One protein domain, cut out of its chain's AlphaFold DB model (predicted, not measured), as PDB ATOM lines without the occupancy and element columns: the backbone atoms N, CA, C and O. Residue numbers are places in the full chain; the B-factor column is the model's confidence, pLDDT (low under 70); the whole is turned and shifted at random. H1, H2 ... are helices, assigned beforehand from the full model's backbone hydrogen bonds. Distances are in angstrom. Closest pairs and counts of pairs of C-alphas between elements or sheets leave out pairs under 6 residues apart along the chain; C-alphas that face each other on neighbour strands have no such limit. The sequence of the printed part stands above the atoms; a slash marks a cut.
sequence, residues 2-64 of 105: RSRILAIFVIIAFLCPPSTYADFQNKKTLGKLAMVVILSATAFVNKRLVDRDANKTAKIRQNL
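This is residues 2 to 64 of the 105 residues of an uncharacterized protein of Candidatus Poribacteria bacterium (UniProt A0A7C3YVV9). The model is an open hook: the long helix H3 makes the shaft and the longest axis, short H2 makes a corner at its first end, and H1 folds back beyond that corner without reaching H3. Residues 34 to 64, of which 34 to 62 belong to H3, stick out free. The printed part has 63 residues with three named helices in the order H1, H2, H3, and no named strand; its class is all helix. It is extended, with a radius of gyration of the C-alphas of 19.2 A, and flat, with spans of 59 by 31 by 13 A.

H3, residues 27 to 62, and H2, residues 18 to 24, only just touch, with 3 pairs of C-alphas within 8 A, and they touch only at the corner by their link. H3 touches H2 with residues 29 to 30 alone, and the closest C-alphas, those of Phe 24 and Leu 30, are 5.5 A apart. Their lines stand about perpendicular, at 80 degrees. H1, residues 2 to 15, is apart from H3 and also from H2. In H1, H2 and H3 every O i to N i+4 pair is within hydrogen-bond range.

H3 measures 52.3 A from C-alpha 27 at (-19.150, -37.760, 11.970) to C-alpha 62 at (-50.676, -67.249, 41.498). H2 measures 10.0 A. H1 measures 20.5 A and begins with C-alpha 2 at (-20.239, -44.311, 43.035).

The two C-alphas farthest apart, those of Ala 22 and Leu 64, are 59.3 A apart. The printed part has no cut. The links from H1 to H2 and from H2 to H3 are tight, with 2 residues each. Residues 2 to 12, 14 to 19 and 34 to 64 stand free. The mean pLDDT of the printed part is 77.0; residues 2 to 10 and 12 to 28 are under 70.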
ATOM      1  N   ARG A   2     -20.720 -45.414  43.903       48.12
ATOM      2  CA  ARG A   2     -20.239 -44.311  43.035       48.12
ATOM      3  C   ARG A   2     -18.770 -44.435  42.575       48.12
ATOM      4  O   ARG A   2     -18.492 -44.233  41.402       48.12
ATOM      5  N   SER A   3     -17.864 -44.865  43.461       60.06
ATOM      6  CA  SER A   3     -16.429 -45.033  43.139       60.06
ATOM      7  C   SER A   3     -16.146 -46.170  42.134       60.06
ATOM      8  O   SER A   3     -15.279 -46.046  41.276       60.06
ATOM      9  N   ARG A   4     -16.949 -47.246  42.145       56.31
ATOM     10  CA  ARG A   4     -16.795 -48.365  41.193       56.31
ATOM     11  C   ARG A   4     -17.215 -47.984  39.772       56.31
ATOM     12  O   ARG A   4     -16.600 -48.438  38.821       56.31
ATOM     13  N   ILE A   5     -18.235 -47.134  39.637       63.47
ATOM     14  CA  ILE A   5     -18.710 -46.651  38.332       63.47
ATOM     15  C   ILE A   5     -17.651 -45.738  37.698       63.47
ATOM     16  O   ILE A   5     -17.309 -45.925  36.537       63.47
ATOM     17  N   LEU A   6     -17.067 -44.821  38.477       61.22
ATOM     18  CA  LEU A   6     -15.966 -43.960  38.027       61.22
ATOM     19  C   LEU A   6     -14.741 -44.766  37.574       61.22
ATOM     20  O   LEU A   6     -14.202 -44.494  36.506       61.22
ATOM     21  N   ALA A   7     -14.348 -45.795  38.331       68.94
ATOM     22  CA  ALA A   7     -13.236 -46.665  37.952       68.94
ATOM     23  C   ALA A   7     -13.485 -47.390  36.615       68.94
ATOM     24  O   ALA A   7     -12.581 -47.477  35.790       68.94
ATOM     25  N   ILE A   8     -14.716 -47.849  36.365       69.12
ATOM     26  CA  ILE A   8     -15.093 -48.488  35.094       69.12
ATOM     27  C   ILE A   8     -14.959 -47.502  33.926       69.12
ATOM     28  O   ILE A   8     -14.383 -47.859  32.902       69.12
ATOM     29  N   PHE A   9     -15.416 -46.255  34.079       66.19
ATOM     30  CA  PHE A   9     -15.262 -45.229  33.039       66.19
ATOM     31  C   PHE A   9     -13.791 -44.901  32.746       66.19
ATOM     32  O   PHE A   9     -13.421 -44.779  31.580       66.19
ATOM     33  N   VAL A  10     -12.946 -44.809  33.778       68.25
ATOM     34  CA  VAL A  10     -11.504 -44.540  33.624       68.25
ATOM     35  C   VAL A  10     -10.793 -45.697  32.924       68.25
ATOM     36  O   VAL A  10      -9.994 -45.464  32.023       68.25
ATOM     37  N   ILE A  11     -11.112 -46.941  33.285       70.62
ATOM     38  CA  ILE A  11     -10.526 -48.137  32.663       70.62
ATOM     39  C   ILE A  11     -10.941 -48.249  31.193       70.62
ATOM     40  O   ILE A  11     -10.098 -48.516  30.341       70.62
ATOM     41  N   ILE A  12     -12.214 -47.994  30.874       69.00
ATOM     42  CA  ILE A  12     -12.700 -47.979  29.486       69.00
ATOM     43  C   ILE A  12     -11.993 -46.883  28.682       69.00
ATOM     44  O   ILE A  12     -11.609 -47.127  27.543       69.00
ATOM     45  N   ALA A  13     -11.767 -45.706  29.272       64.00
ATOM     46  CA  ALA A  13     -11.032 -44.633  28.613       64.00
ATOM     47  C   ALA A  13      -9.555 -45.002  28.361       64.00
ATOM     48  O   ALA A  13      -9.026 -44.714  27.289       64.00
ATOM     49  N   PHE A  14      -8.901 -45.683  29.305       63.66
ATOM     50  CA  PHE A  14      -7.495 -46.091  29.176       63.66
ATOM     51  C   PHE A  14      -7.279 -47.282  28.228       63.66
ATOM     52  O   PHE A  14      -6.227 -47.382  27.604       63.66
ATOM     53  N   LEU A  15      -8.260 -48.185  28.118       64.88
ATOM     54  CA  LEU A  15      -8.205 -49.361  27.239       64.88
ATOM     55  C   LEU A  15      -8.684 -49.079  25.809       64.88
ATOM     56  O   LEU A  15      -8.496 -49.924  24.934       64.88
ATOM     57  N   CYS A  16      -9.312 -47.928  25.552       59.62
ATOM     58  CA  CYS A  16      -9.742 -47.562  24.206       59.62
ATOM     59  C   CYS A  16      -8.513 -47.133  23.375       59.62
ATOM     60  O   CYS A  16      -7.825 -46.188  23.767       59.62
ATOM     61  N   PRO A  17      -8.201 -47.795  22.245       65.88
ATOM     62  CA  PRO A  17      -7.052 -47.440  21.416       65.88
ATOM     63  C   PRO A  17      -7.112 -45.975  20.944       65.88
ATOM     64  O   PRO A  17      -8.184 -45.500  20.593       65.88
ATOM     65  N   PRO A  18      -5.990 -45.245  20.814       60.31
ATOM     66  CA  PRO A  18      -5.988 -43.873  20.283       60.31
ATOM     67  C   PRO A  18      -6.689 -43.732  18.917       60.31
ATOM     68  O   PRO A  18      -7.259 -42.688  18.605       60.31
ATOM     69  N   SER A  19      -6.694 -44.803  18.116       60.19
ATOM     70  CA  SER A  19      -7.392 -44.872  16.831       60.19
ATOM     71  C   SER A  19      -8.914 -44.804  16.953       60.19
ATOM     72  O   SER A  19      -9.543 -44.211  16.082       60.19
ATOM     73  N   THR A  20      -9.520 -45.324  18.027       58.88
ATOM     74  CA  THR A  20     -10.969 -45.184  18.246       58.88
ATOM     75  C   THR A  20     -11.320 -43.742  18.592       58.88
ATOM     76  O   THR A  20     -12.314 -43.237  18.083       58.88
ATOM     77  N   TYR A  21     -10.482 -43.038  19.363       59.38
ATOM     78  CA  TYR A  21     -10.641 -41.602  19.629       59.38
ATOM     79  C   TYR A  21     -10.547 -40.750  18.355       59.38
ATOM     80  O   TYR A  21     -11.308 -39.793  18.204       59.38
ATOM     81  N   ALA A  22      -9.659 -41.110  17.423       55.34
ATOM     82  CA  ALA A  22      -9.588 -40.483  16.103       55.34
ATOM     83  C   ALA A  22     -10.834 -40.801  15.250       55.34
ATOM     84  O   ALA A  22     -11.391 -39.911  14.608       55.34
ATOM     85  N   ASP A  23     -11.336 -42.037  15.310       55.31
ATOM     86  CA  ASP A  23     -12.572 -42.450  14.638       55.31
ATOM     87  C   ASP A  23     -13.827 -41.776  15.221       55.31
ATOM     88  O   ASP A  23     -14.781 -41.503  14.493       55.31
ATOM     89  N   PHE A  24     -13.830 -41.424  16.511       54.88
ATOM     90  CA  PHE A  24     -14.901 -40.648  17.150       54.88
ATOM     91  C   PHE A  24     -15.021 -39.218  16.599       54.88
ATOM     92  O   PHE A  24     -16.104 -38.635  16.664       54.88
ATOM     93  N   GLN A  25     -13.954 -38.654  16.016       58.75
ATOM     94  CA  GLN A  25     -14.020 -37.357  15.325       58.75
ATOM     95  C   GLN A  25     -14.663 -37.464  13.933       58.75
ATOM     96  O   GLN A  25     -15.112 -36.462  13.368       58.75
ATOM     97  N   ASN A  26     -14.770 -38.675  13.377       67.31
ATOM     98  CA  ASN A  26     -15.464 -38.908  12.122       67.31
ATOM     99  C   ASN A  26     -16.982 -38.929  12.355       67.31
ATOM    100  O   ASN A  26     -17.536 -39.863  12.941       67.31
ATOM    101  N   LYS A  27     -17.687 -37.914  11.834       64.31
ATOM    102  CA  LYS A  27     -19.150 -37.760  11.970       64.31
ATOM    103  C   LYS A  27     -19.929 -39.023  11.572       64.31
ATOM    104  O   LYS A  27     -20.976 -39.308  12.153       64.31
ATOM    105  N   LYS A  28     -19.420 -39.803  10.610       69.31
ATOM    106  CA  LYS A  28     -20.054 -41.044  10.136       69.31
ATOM    107  C   LYS A  28     -19.957 -42.182  11.160       69.31
ATOM    108  O   LYS A  28     -20.913 -42.939  11.315       69.31
ATOM    109  N   THR A  29     -18.833 -42.300  11.862       70.75
ATOM    110  CA  THR A  29     -18.613 -43.318  12.902       70.75
ATOM    111  C   THR A  29     -19.349 -42.943  14.190       70.75
ATOM    112  O   THR A  29     -20.022 -43.789  14.779       70.75
ATOM    113  N   LEU A  30     -19.350 -41.653  14.549       72.44
ATOM    114  CA  LEU A  30     -20.126 -41.107  15.667       72.44
ATOM    115  C   LEU A  30     -21.636 -41.359  15.504       72.44
ATOM    116  O   LEU A  30     -22.293 -41.812  16.440       72.44
ATOM    117  N   GLY A  31     -22.184 -41.133  14.303       71.00
ATOM    118  CA  GLY A  31     -23.601 -41.378  14.013       71.00
ATOM    119  C   GLY A  31     -24.005 -42.850  14.163       71.00
ATOM    120  O   GLY A  31     -25.055 -43.147  14.733       71.00
ATOM    121  N   LYS A  32     -23.150 -43.785  13.723       79.75
ATOM    122  CA  LYS A  32     -23.385 -45.229  13.904       79.75
ATOM    123  C   LYS A  32     -23.376 -45.626  15.379       79.75
ATOM    124  O   LYS A  32     -24.256 -46.362  15.812       79.75
ATOM    125  N   LEU A  33     -22.416 -45.123  16.154       80.50
ATOM    126  CA  LEU A  33     -22.325 -45.402  17.590       80.50
ATOM    127  C   LEU A  33     -23.528 -44.845  18.355       80.50
ATOM    128  O   LEU A  33     -24.111 -45.560  19.166       80.50
ATOM    129  N   ALA A  34     -23.954 -43.618  18.050       76.81
ATOM    130  CA  ALA A  34     -25.161 -43.038  18.634       76.81
ATOM    131  C   ALA A  34     -26.403 -43.894  18.336       76.81
ATOM    132  O   ALA A  34     -27.189 -44.177  19.239       76.81
ATOM    133  N   MET A  35     -26.547 -44.374  17.096       81.44
ATOM    134  CA  MET A  35     -27.649 -45.257  16.709       81.44
ATOM    135  C   MET A  35     -27.628 -46.577  17.493       81.44
ATOM    136  O   MET A  35     -28.661 -46.992  18.011       81.44
ATOM    137  N   VAL A  36     -26.458 -47.209  17.635       87.31
ATOM    138  CA  VAL A  36     -26.306 -48.447  18.417       87.31
ATOM    139  C   VAL A  36     -26.675 -48.223  19.883       87.31
ATOM    140  O   VAL A  36     -27.388 -49.043  20.460       87.31
ATOM    141  N   VAL A  37     -26.243 -47.113  20.485       85.12
ATOM    142  CA  VAL A  37     -26.573 -46.782  21.878       85.12
ATOM    143  C   VAL A  37     -28.076 -46.563  22.050       85.12
ATOM    144  O   VAL A  37     -28.660 -47.131  22.970       85.12
ATOM    145  N   ILE A  38     -28.715 -45.805  21.152       86.88
ATOM    146  CA  ILE A  38     -30.164 -45.561  21.197       86.88
ATOM    147  C   ILE A  38     -30.926 -46.880  21.053       86.88
ATOM    148  O   ILE A  38     -31.755 -47.191  21.902       86.88
ATOM    149  N   LEU A  39     -30.601 -47.696  20.046       89.88
ATOM    150  CA  LEU A  39     -31.257 -48.988  19.829       89.88
ATOM    151  C   LEU A  39     -31.074 -49.931  21.022       89.88
ATOM    152  O   LEU A  39     -32.028 -50.586  21.443       89.88
ATOM    153  N   SER A  40     -29.876 -49.963  21.609       88.06
ATOM    154  CA  SER A  40     -29.583 -50.780  22.792       88.06
ATOM    155  C   SER A  40     -30.381 -50.312  24.011       88.06
ATOM    156  O   SER A  40     -30.952 -51.132  24.730       88.06
ATOM    157  N   ALA A  41     -30.467 -48.997  24.229       86.56
ATOM    158  CA  ALA A  41     -31.256 -48.413  25.307       86.56
ATOM    159  C   ALA A  41     -32.754 -48.697  25.120       86.56
ATOM    160  O   ALA A  41     -33.414 -49.138  26.061       86.56
ATOM    161  N   THR A  42     -33.283 -48.531  23.905       89.38
ATOM    162  CA  THR A  42     -34.680 -48.847  23.581       89.38
ATOM    163  C   THR A  42     -34.978 -50.328  23.790       89.38
ATOM    164  O   THR A  42     -35.979 -50.661  24.423       89.38
ATOM    165  N   ALA A  43     -34.102 -51.227  23.335       91.00
ATOM    166  CA  ALA A  43     -34.257 -52.665  23.544       91.00
ATOM    167  C   ALA A  43     -34.251 -53.028  25.037       91.00
ATOM    168  O   ALA A  43     -35.082 -53.819  25.487       91.00
ATOM    169  N   PHE A  44     -33.360 -52.418  25.824       92.75
ATOM    170  CA  PHE A  44     -33.298 -52.626  27.268       92.75
ATOM    171  C   PHE A  44     -34.572 -52.151  27.979       92.75
ATOM    172  O   PHE A  44     -35.129 -52.885  28.798       92.75
ATOM    173  N   VAL A  45     -35.056 -50.949  27.652       92.88
ATOM    174  CA  VAL A  45     -36.302 -50.406  28.210       92.88
ATOM    175  C   VAL A  45     -37.486 -51.291  27.831       92.88
ATOM    176  O   VAL A  45     -38.274 -51.653  28.702       92.88
ATOM    177  N   ASN A  46     -37.579 -51.706  26.566       91.81
ATOM    178  CA  ASN A  46     -38.661 -52.567  26.104       91.81
ATOM    179  C   ASN A  46     -38.662 -53.913  26.842       91.81
ATOM    180  O   ASN A  46     -39.689 -54.333  27.371       91.81
ATOM    181  N   LYS A  47     -37.492 -54.549  26.982       91.25
ATOM    182  CA  LYS A  47     -37.358 -55.795  27.746       91.25
ATOM    183  C   LYS A  47     -37.813 -55.625  29.196       91.25
ATOM    184  O   LYS A  47     -38.564 -56.447  29.705       91.25
ATOM    185  N   ARG A  48     -37.419 -54.528  29.851       92.50
ATOM    186  CA  ARG A  48     -37.847 -54.221  31.224       92.50
ATOM    187  C   ARG A  48     -39.361 -54.062  31.353       92.50
ATOM    188  O   ARG A  48     -39.909 -54.479  32.372       92.50
ATOM    189  N   LEU A  49     -40.026 -53.465  30.365       91.25
ATOM    190  CA  LEU A  49     -41.485 -53.335  30.352       91.25
ATOM    191  C   LEU A  49     -42.159 -54.704  30.212       91.25
ATOM    192  O   LEU A  49     -43.021 -55.031  31.026       91.25
ATOM    193  N   VAL A  50     -41.697 -55.528  29.268       91.19
ATOM    194  CA  VAL A  50     -42.211 -56.892  29.067       91.19
ATOM    195  C   VAL A  50     -42.035 -57.739  30.327       91.19
ATOM    196  O   VAL A  50     -42.998 -58.334  30.806       91.19
ATOM    197  N   ASP A  51     -40.841 -57.736  30.924       93.12
ATOM    198  CA  ASP A  51     -40.557 -58.492  32.148       93.12
ATOM    199  C   ASP A  51     -41.438 -58.022  33.314       93.12
ATOM    200  O   ASP A  51     -41.917 -58.825  34.118       93.12
ATOM    201  N   ARG A  52     -41.675 -56.710  33.434       93.12
ATOM    202  CA  ARG A  52     -42.549 -56.152  34.472       93.12
ATOM    203  C   ARG A  52     -43.990 -56.625  34.293       93.12
ATOM    204  O   ARG A  52     -44.619 -57.025  35.273       93.12
ATOM    205  N   ASP A  53     -44.501 -56.583  33.071       92.06
ATOM    206  CA  ASP A  53     -45.887 -56.934  32.772       92.06
ATOM    207  C   ASP A  53     -46.114 -58.454  32.900       92.06
ATOM    208  O   ASP A  53     -47.123 -58.890  33.468       92.06
ATOM    209  N   ALA A  54     -45.127 -59.267  32.509       91.81
ATOM    210  CA  ALA A  54     -45.110 -60.710  32.747       91.81
ATOM    211  C   ALA A  54     -45.105 -61.037  34.250       91.81
ATOM    212  O   ALA A  54     -45.943 -61.807  34.720       91.81
ATOM    213  N   ASN A  55     -44.235 -60.391  35.034       93.69
ATOM    214  CA  ASN A  55     -44.172 -60.589  36.485       93.69
ATOM    215  C   ASN A  55     -45.464 -60.168  37.193       93.69
ATOM    216  O   ASN A  55     -45.924 -60.850  38.110       93.69
ATOM    217  N   LYS A  56     -46.078 -59.053  36.774       92.75
ATOM    218  CA  LYS A  56     -47.383 -58.619  37.297       92.75
ATOM    219  C   LYS A  56     -48.454 -59.669  37.012       92.75
ATOM    220  O   LYS A  56     -49.225 -60.016  37.903       92.75
ATOM    221  N   THR A  57     -48.472 -60.196  35.794       94.19
ATOM    222  CA  THR A  57     -49.436 -61.220  35.384       94.19
ATOM    223  C   THR A  57     -49.239 -62.525  36.150       94.19
ATOM    224  O   THR A  57     -50.216 -63.089  36.637       94.19
ATOM    225  N   ALA A  58     -47.993 -62.969  36.331       93.25
ATOM    226  CA  ALA A  58     -47.665 -64.160  37.109       93.25
ATOM    227  C   ALA A  58     -48.144 -64.044  38.564       93.25
ATOM    228  O   ALA A  58     -48.774 -64.967  39.072       93.25
ATOM    229  N   LYS A  59     -47.936 -62.886  39.209       94.31
ATOM    230  CA  LYS A  59     -48.437 -62.625  40.569       94.31
ATOM    231  C   LYS A  59     -49.959 -62.697  40.658       94.31
ATOM    232  O   LYS A  59     -50.488 -63.247  41.614       94.31
ATOM    233  N   ILE A  60     -50.666 -62.152  39.666       92.25
ATOM    234  CA  ILE A  60     -52.132 -62.236  39.616       92.25
ATOM    235  C   ILE A  60     -52.558 -63.698  39.465       92.25
ATOM    236  O   ILE A  60     -53.369 -64.169  40.249       92.25
ATOM    237  N   ARG A  61     -51.963 -64.436  38.522       89.62
ATOM    238  CA  ARG A  61     -52.257 -65.856  38.273       89.62
ATOM    239  C   ARG A  61     -52.006 -66.757  39.482       89.62
ATOM    240  O   ARG A  61     -52.784 -67.674  39.689       89.62
ATOM    241  N   GLN A  62     -50.962 -66.497  40.269       91.50
ATOM    242  CA  GLN A  62     -50.676 -67.249  41.498       91.50
ATOM    243  C   GLN A  62     -51.780 -67.114  42.553       91.50
ATOM    244  O   GLN A  62     -52.003 -68.045  43.318       91.50
ATOM    245  N   ASN A  63     -52.470 -65.973  42.578       88.44
ATOM    246  CA  ASN A  63     -53.541 -65.699  43.533       88.44
ATOM    247  C   ASN A  63     -54.926 -66.119  43.020       88.44
ATOM    248  O   ASN A  63     -55.905 -65.988  43.751       88.44
ATOM    249  N   LEU A  64     -55.029 -66.571  41.768       89.50
ATOM    250  CA  LEU A  64     -56.288 -66.989  41.167       89.50
ATOM    251  C   LEU A  64     -56.488 -68.491  41.348       89.50
ATOM    252  O   LEU A  64     -55.583 -69.290  41.111       89.50
TER     253      LEU A  64